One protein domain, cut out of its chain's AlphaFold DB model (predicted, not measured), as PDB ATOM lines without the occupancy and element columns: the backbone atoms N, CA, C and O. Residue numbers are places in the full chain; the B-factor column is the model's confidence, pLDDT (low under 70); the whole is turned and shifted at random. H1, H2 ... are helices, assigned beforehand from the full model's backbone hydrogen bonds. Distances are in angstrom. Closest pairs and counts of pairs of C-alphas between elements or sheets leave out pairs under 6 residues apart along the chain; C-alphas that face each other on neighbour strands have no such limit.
ATOM      1  N   ASN A  36      39.301   7.034 128.277       96.69
ATOM      2  CA  ASN A  36      38.814   7.697 129.484       96.69
ATOM      3  C   ASN A  36      39.550   9.007 129.840       96.69
ATOM      4  O   ASN A  36      40.018   9.196 130.965       96.69
ATOM      5  N   GLU A  37      39.673   9.903 128.862       95.94
ATOM      6  CA  GLU A  37      40.411  11.167 128.978       95.94
ATOM      7  C   GLU A  37      39.488  12.377 129.229       95.94
ATOM      8  O   GLU A  37      39.931  13.522 129.106       95.94
ATOM      9  N   GLU A  38      38.212  12.170 129.588       95.19
ATOM     10  CA  GLU A  38      37.190  13.223 129.741       95.19
ATOM     11  C   GLU A  38      37.686  14.440 130.543       95.19
ATOM     12  O   GLU A  38      37.504  15.586 130.126       95.19
ATOM     13  N   ALA A  39      38.374  14.204 131.663       95.81
ATOM     14  CA  ALA A  39      38.820  15.261 132.570       95.81
ATOM     15  C   ALA A  39      39.944  16.149 132.002       95.81
ATOM     16  O   ALA A  39      40.104  17.293 132.434       95.81
ATOM     17  N   VAL A  40      40.742  15.638 131.060       95.25
ATOM     18  CA  VAL A  40      41.954  16.315 130.564       95.25
ATOM     19  C   VAL A  40      41.875  16.681 129.087       95.25
ATOM     20  O   VAL A  40      42.615  17.556 128.636       95.25
ATOM     21  N   LEU A  41      40.955  16.078 128.333       91.75
ATOM     22  CA  LEU A  41      40.887  16.180 126.880       91.75
ATOM     23  C   LEU A  41      40.829  17.630 126.376       91.75
ATOM     24  O   LEU A  41      41.567  17.994 125.460       91.75
ATOM     25  N   ALA A  42      40.019  18.485 127.006       90.00
ATOM     26  CA  ALA A  42      39.915  19.898 126.634       90.00
ATOM     27  C   ALA A  42      41.234  20.665 126.854       90.00
ATOM     28  O   ALA A  42      41.631  21.491 126.026       90.00
ATOM     29  N   HIS A  43      41.941  20.377 127.951       91.31
ATOM     30  CA  HIS A  43      43.245  20.973 128.238       91.31
ATOM     31  C   HIS A  43      44.299  20.499 127.229       91.31
ATOM     32  O   HIS A  43      45.005  21.324 126.642       91.31
ATOM     33  N   THR A  44      44.352  19.190 126.975       92.12
ATOM     34  CA  THR A  44      45.250  18.567 125.994       92.12
ATOM     35  C   THR A  44      45.039  19.156 124.607       92.12
ATOM     36  O   THR A  44      45.997  19.553 123.945       92.12
ATOM     37  N   HIS A  45      43.783  19.288 124.182       91.69
ATOM     38  CA  HIS A  45      43.432  19.888 122.904       91.69
ATOM     39  C   HIS A  45      43.924  21.327 122.784       91.69
ATOM     40  O   HIS A  45      44.655  21.653 121.851       91.69
ATOM     41  N   LYS A  46      43.635  22.171 123.780       90.44
ATOM     42  CA  LYS A  46      44.109  23.560 123.803       90.44
ATOM     43  C   LYS A  46      45.637  23.653 123.694       90.44
ATOM     44  O   LYS A  46      46.145  24.483 122.939       90.44
ATOM     45  N   ALA A  47      46.365  22.815 124.433       93.56
ATOM     46  CA  ALA A  47      47.826  22.806 124.425       93.56
ATOM     47  C   ALA A  47      48.398  22.363 123.067       93.56
ATOM     48  O   ALA A  47      49.295  23.022 122.532       93.56
ATOM     49  N   LEU A  48      47.865  21.286 122.484       93.19
ATOM     50  CA  LEU A  48      48.302  20.783 121.181       93.19
ATOM     51  C   LEU A  48      47.972  21.764 120.054       93.19
ATOM     52  O   LEU A  48      48.838  22.044 119.228       93.19
ATOM     53  N   SER A  49      46.772  22.350 120.047       90.69
ATOM     54  CA  SER A  49      46.378  23.345 119.045       90.69
ATOM     55  C   SER A  49      47.247  24.598 119.099       90.69
ATOM     56  O   SER A  49      47.584  25.145 118.052       90.69
ATOM     57  N   HIS A  50      47.649  25.050 120.294       92.56
ATOM     58  CA  HIS A  50      48.595  26.160 120.424       92.56
ATOM     59  C   HIS A  50      49.937  25.798 119.781       92.56
ATOM     60  O   HIS A  50      50.417  26.534 118.924       92.56
ATOM     61  N   LYS A  51      50.521  24.647 120.142       94.88
ATOM     62  CA  LYS A  51      51.808  24.211 119.582       94.88
ATOM     63  C   LYS A  51      51.754  24.052 118.065       94.88
ATOM     64  O   LYS A  51      52.648  24.533 117.378       94.88
ATOM     65  N   LEU A  52      50.698  23.428 117.544       92.25
ATOM     66  CA  LEU A  52      50.511  23.255 116.107       92.25
ATOM     67  C   LEU A  52      50.425  24.611 115.397       92.25
ATOM     68  O   LEU A  52      51.108  24.816 114.400       92.25
ATOM     69  N   ARG A  53      49.650  25.557 115.943       91.62
ATOM     70  CA  ARG A  53      49.543  26.914 115.395       91.62
ATOM     71  C   ARG A  53      50.890  27.632 115.398       91.62
ATOM     72  O   ARG A  53      51.260  28.179 114.372       91.62
ATOM     73  N   ALA A  54      51.651  27.559 116.489       94.56
ATOM     74  CA  ALA A  54      52.977  28.173 116.558       94.56
ATOM     75  C   ALA A  54      53.930  27.640 115.470       94.56
ATOM     76  O   ALA A  54      54.673  28.421 114.884       94.56
ATOM     77  N   LEU A  55      53.869  26.336 115.165       94.69
ATOM     78  CA  LEU A  55      54.658  25.709 114.096       94.69
ATOM     79  C   LEU A  55      54.172  26.083 112.685       94.69
ATOM     80  O   LEU A  55      54.962  26.141 111.743       94.69
ATOM     81  N   VAL A  56      52.867  26.309 112.513       91.88
ATOM     82  CA  VAL A  56      52.307  26.826 111.253       91.88
ATOM     83  C   VAL A  56      52.731  28.281 111.051       91.88
ATOM     84  O   VAL A  56      53.178  28.644 109.963       91.88
ATOM     85  N   ASP A  57      52.653  29.100 112.100       93.81
ATOM     86  CA  ASP A  57      53.002  30.522 112.073       93.81
ATOM     87  C   ASP A  57      54.504  30.734 111.805       93.81
ATOM     88  O   ASP A  57      54.882  31.670 111.095       93.81
ATOM     89  N   SER A  58      55.371  29.835 112.289       94.81
ATOM     90  CA  SER A  58      56.806  29.822 111.961       94.81
ATOM     91  C   SER A  58      57.125  29.255 110.571       94.81
ATOM     92  O   SER A  58      58.278  29.306 110.144       94.81
ATOM     93  N   SER A  59      56.122  28.766 109.828       93.12
ATOM     94  CA  SER A  59      56.275  28.056 108.546       93.12
ATOM     95  C   SER A  59      57.121  26.774 108.625       93.12
ATOM     96  O   SER A  59      57.624  26.314 107.597       93.12
ATOM     97  N   ASP A  60      57.259  26.180 109.815       94.56
ATOM     98  CA  ASP A  60      57.951  24.899 110.007       94.56
ATOM     99  C   ASP A  60      57.106  23.722 109.501       94.56
ATOM    100  O   ASP A  60      57.642  22.718 109.028       94.56
ATOM    101  N   ILE A  61      55.776  23.853 109.570       94.50
ATOM    102  CA  ILE A  61      54.815  22.870 109.059       94.50
ATOM    103  C   ILE A  61      53.733  23.541 108.210       94.50
ATOM    104  O   ILE A  61      53.457  24.735 108.308       94.50
ATOM    105  N   SER A  62      53.103  22.755 107.345       93.69
ATOM    106  CA  SER A  62      52.008  23.202 106.493       93.69
ATOM    107  C   SER A  62      50.764  23.544 107.323       93.69
ATOM    108  O   SER A  62      50.448  22.797 108.251       93.69
ATOM    109  N   PRO A  63      49.964  24.562 106.946       90.69
ATOM    110  CA  PRO A  63      48.655  24.829 107.558       90.69
ATOM    111  C   PRO A  63      47.632  23.696 107.356       90.69
ATOM    112  O   PRO A  63      46.567  23.709 107.968       90.69
ATOM    113  N   LYS A  64      47.945  22.709 106.504       89.12
ATOM    114  CA  LYS A  64      47.169  21.470 106.332       89.12
ATOM    115  C   LYS A  64      47.453  20.416 107.412       89.12
ATOM    116  O   LYS A  64      46.919  19.316 107.333       89.12
ATOM    117  N   SER A  65      48.346  20.709 108.356       89.81
ATOM    118  CA  SER A  65      48.665  19.823 109.479       89.81
ATOM    119  C   SER A  65      47.508  19.771 110.477       89.81
ATOM    120  O   SER A  65      46.810  20.766 110.657       89.81
ATOM    121  N   PHE A  66      47.323  18.632 111.143       90.56
ATOM    122  CA  PHE A  66      46.153  18.382 111.989       90.56
ATOM    123  C   PHE A  66      46.459  17.472 113.183       90.56
ATOM    124  O   PHE A  66      47.473  16.774 113.225       90.56
ATOM    125  N   GLY A  73      37.888   2.908 122.733       90.00
ATOM    126  CA  GLY A  73      36.758   2.292 123.424       90.00
ATOM    127  C   GLY A  73      36.536   2.852 124.826       90.00
ATOM    128  O   GLY A  73      36.313   2.081 125.768       90.00
ATOM    129  N   SER A  74      36.570   4.181 124.957       93.50
ATOM    130  CA  SER A  74      36.282   4.866 126.219       93.50
ATOM    131  C   SER A  74      34.903   4.485 126.772       93.50
ATOM    132  O   SER A  74      33.966   4.145 126.041       93.50
ATOM    133  N   LYS A  75      34.791   4.511 128.101       94.38
ATOM    134  CA  LYS A  75      33.564   4.223 128.867       94.38
ATOM    135  C   LYS A  75      32.957   5.471 129.506       94.38
ATOM    136  O   LYS A  75      31.873   5.378 130.078       94.38
ATOM    137  N   ASP A  76      33.684   6.577 129.466       95.94
ATOM    138  CA  ASP A  76      33.258   7.897 129.911       95.94
ATOM    139  C   ASP A  76      32.823   8.758 128.710       95.94
ATOM    140  O   ASP A  76      32.636   8.242 127.606       95.94
ATOM    141  N   SER A  77      32.685  10.070 128.914       95.06
ATOM    142  CA  SER A  77      32.194  10.996 127.887       95.06
ATOM    143  C   SER A  77      33.267  11.439 126.877       95.06
ATOM    144  O   SER A  77      33.085  12.439 126.175       95.06
ATOM    145  N   THR A  78      34.420  10.754 126.801       93.69
ATOM    146  CA  THR A  78      35.538  11.121 125.905       93.69
ATOM    147  C   THR A  78      35.075  11.249 124.454       93.69
ATOM    148  O   THR A  78      35.385  12.236 123.777       93.69
ATOM    149  N   TRP A  79      34.288  10.285 123.965       92.25
ATOM    150  CA  TRP A  79      33.802  10.287 122.587       92.25
ATOM    151  C   TRP A  79      32.880  11.480 122.305       92.25
ATOM    152  O   TRP A  79      32.997  12.119 121.252       92.25
ATOM    153  N   GLU A  80      31.972  11.795 123.222       90.69
ATOM    154  CA  GLU A  80      31.040  12.916 123.135       90.69
ATOM    155  C   GLU A  80      31.803  14.240 123.088       90.69
ATOM    156  O   GLU A  80      31.542  15.061 122.207       90.69
ATOM    157  N   ILE A  81      32.796  14.418 123.963       89.94
ATOM    158  CA  ILE A  81      33.631  15.625 124.007       89.94
ATOM    159  C   ILE A  81      34.411  15.788 122.704       89.94
ATOM    160  O   ILE A  81      34.387  16.863 122.105       89.94
ATOM    161  N   LEU A  82      35.043  14.724 122.198       89.06
ATOM    162  CA  LEU A  82      35.722  14.769 120.900       89.06
ATOM    163  C   LEU A  82      34.763  15.129 119.752       89.06
ATOM    164  O   LEU A  82      35.157  15.817 118.815       89.06
ATOM    165  N   SER A  83      33.510  14.666 119.804       85.75
ATOM    166  CA  SER A  83      32.498  14.995 118.784       85.75
ATOM    167  C   SER A  83      32.102  16.472 118.834       85.75
ATOM    168  O   SER A  83      31.957  17.117 117.794       85.75
ATOM    169  N   GLN A  84      31.968  17.025 120.042       85.19
ATOM    170  CA  GLN A  84      31.702  18.449 120.245       85.19
ATOM    171  C   GLN A  84      32.868  19.309 119.751       85.19
ATOM    172  O   GLN A  84      32.634  20.276 119.032       85.19
ATOM    173  N   LEU A  85      34.113  18.921 120.054       81.94
ATOM    174  CA  LEU A  85      35.315  19.612 119.572       81.94
ATOM    175  C   LEU A  85      35.432  19.604 118.040       81.94
ATOM    176  O   LEU A  85      35.913  20.579 117.473       81.94
ATOM    177  N   ALA A  86      34.968  18.545 117.372       76.88
ATOM    178  CA  ALA A  86      34.961  18.457 115.910       76.88
ATOM    179  C   ALA A  86      33.921  19.374 115.248       76.88
ATOM    180  O   ALA A  86      34.148  19.894 114.161       76.88
ATOM    181  N   THR A  87      32.751  19.517 115.880       71.12
ATOM    182  CA  THR A  87      31.596  20.230 115.303       71.12
ATOM    183  C   THR A  87      31.632  21.713 115.629       71.12
ATOM    184  O   THR A  87      31.176  22.555 114.855       71.12
ATOM    185  N   ALA A  88      32.164  22.054 116.797       60.31
ATOM    186  CA  ALA A  88      32.387  23.430 117.149       60.31
ATOM    187  C   ALA A  88      33.481  23.965 116.213       60.31
ATOM    188  O   ALA A  88      34.635  23.554 116.310       60.31
ATOM    189  N   HIS A  89      33.127  24.907 115.332       51.28
ATOM    190  CA  HIS A  89      34.023  25.737 114.503       51.28
ATOM    191  C   HIS A  89      35.014  26.588 115.346       51.28
ATOM    192  O   HIS A  89      35.415  27.687 114.974       51.28
ATOM    193  N   LEU A  90      35.411  26.107 116.524       48.06
ATOM    194  CA  LEU A  90      36.326  26.734 117.468       48.06
ATOM    195  C   LEU A  90      37.783  26.675 117.002       48.06
ATOM    196  O   LEU A  90      38.659  27.191 117.695       48.06
ATOM    197  N   LEU A  91      38.060  26.081 115.839       49.09
ATOM    198  CA  LEU A  91      39.390  26.010 115.259       49.09
ATOM    199  C   LEU A  91      39.362  26.241 113.746       49.09
ATOM    200  O   LEU A  91      38.360  25.941 113.098       49.09
ATOM    201  N   PRO A  92      40.466  26.753 113.168       49.25
ATOM    202  CA  PRO A  92      40.626  26.769 111.721       49.25
ATOM    203  C   PRO A  92      40.417  25.348 111.179       49.25
ATOM    204  O   PRO A  92      40.995  24.391 111.707       49.25
ATOM    205  N   GLU A  93      39.576  25.251 110.146       47.25
ATOM    206  CA  GLU A  93      38.953  24.046 109.562       47.25
ATOM    207  C   GLU A  93      39.906  22.878 109.242       47.25
ATOM    208  O   GLU A  93      39.460  21.773 108.959       47.25
ATOM    209  N   SER A  94      41.221  23.079 109.304       46.09
ATOM    210  CA  SER A  94      42.233  22.076 108.982       46.09
ATOM    211  C   SER A  94      42.777  21.280 110.170       46.09
ATOM    212  O   SER A  94      43.650  20.452 109.956       46.09
ATOM    213  N   ARG A 102      36.387   1.253 117.202       51.19
ATOM    214  CA  ARG A 102      35.355   0.262 116.857       51.19
ATOM    215  C   ARG A 102      34.786   0.427 115.452       51.19
ATOM    216  O   ARG A 102      34.273  -0.542 114.903       51.19
ATOM    217  N   ASN A 103      34.909   1.612 114.862       45.03
ATOM    218  CA  ASN A 103      34.429   1.938 113.525       45.03
ATOM    219  C   ASN A 103      35.458   2.876 112.879       45.03
ATOM    220  O   ASN A 103      35.573   4.021 113.295       45.03
ATOM    221  N   ALA A 104      36.176   2.432 111.843       37.72
ATOM    222  CA  ALA A 104      37.185   3.222 111.118       37.72
ATOM    223  C   ALA A 104      36.578   4.385 110.291       37.72
ATOM    224  O   ALA A 104      36.843   4.544 109.101       37.72
ATOM    225  N   LEU A 105      35.699   5.173 110.903       37.62
ATOM    226  CA  LEU A 105      35.036   6.322 110.328       37.62
ATOM    227  C   LEU A 105      35.909   7.543 110.594       37.62
ATOM    228  O   LEU A 105      35.986   8.039 111.717       37.62
ATOM    229  N   PHE A 106      36.560   8.019 109.537       40.84
ATOM    230  CA  PHE A 106      37.190   9.330 109.515       40.84
ATOM    231  C   PHE A 106      36.090  10.388 109.415       40.84
ATOM    232  O   PHE A 106      35.468  10.539 108.365       40.84
ATOM    233  N   ALA A 107      35.838  11.124 110.493       45.72
ATOM    234  CA  ALA A 107      35.037  12.339 110.407       45.72
ATOM    235  C   ALA A 107      35.975  13.498 110.049       45.72
ATOM    236  O   ALA A 107      36.704  14.000 110.907       45.72
ATOM    237  N   ASN A 108      35.993  13.903 108.777       47.53
ATOM    238  CA  ASN A 108      36.510  15.213 108.405       47.53
ATOM    239  C   ASN A 108      35.442  16.244 108.793       47.53
ATOM    240  O   ASN A 108      34.301  16.168 108.343       47.53
ATOM    241  N   ALA A 109      35.770  17.195 109.663       42.06
ATOM    242  CA  ALA A 109      34.852  18.285 109.967       42.06
ATOM    243  C   ALA A 109      34.657  19.138 108.700       42.06
ATOM    244  O   ALA A 109      35.459  20.010 108.390       42.06
TER     245      ALA A 109
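Overview. This is residues 36 to 66, 73 to 94 and 102 to 109 of the 246 residues of the protein "Uncharacterized glycosyltransferase ykoT" of Helicobacter canis (UniProt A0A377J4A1). Two helices, the long H1 and the shorter H2, make a loose open V: they come closest where each begins, run the same way and spread apart towards their last residues. Residues 58 to 66 fold back from the far end of H1, and a separate piece, residues 102 to 109, runs as a strip with no named element. The printed part has 61 residues in three pieces, with two named helices in the order H1, H2 and no named strand. The class is all helix, though under half of the residues, 27 of the 61, are in named elements. The whole is loose, with a radius of gyration of the C-alphas of 13.1 A, and elongated, spanning 39 by 24 by 19 A.

Arrangement. Begin with the longest helix, H1, residues 41 to 57, and then look for H2, residues 78 to 87. The two are close but not clearly touching, with 2 pairs of C-alphas within 8 A. Their closest C-alphas are those of Leu 41 and Thr 78, 7.4 A apart. Their lines stand at a steep tilt of 41 degrees, and they run the same way. Their centres are 16.2 A apart. In H1 and H2 every O i to N i+4 pair is within hydrogen-bond range.

Along the chain. Find C-alpha 41 at (40.887, 16.180, 126.880); from there H1 runs 23.9 A to C-alpha 57 at (53.002, 30.522, 112.073). H2 runs 14.5 A from Thr 78 to Thr 87, whose C-alpha is at (31.596, 20.230, 115.303).

Size, cuts and confidence. The two C-alphas farthest apart are those of Ser 59 and Lys 75, at 38.7 A. Residues 67 to 72 are not printed, and C-alphas 66 and 73 are 21.9 A apart across that cut, which lies in the link from H1 to H2. Residues 95 to 101 are not printed either, with 24.2 A between C-alphas 94 and 102. The mean pLDDT of the printed part is 80.4; look for values under 70 at residues 88 to 94 and 102 to 109, where the model's confidence is low.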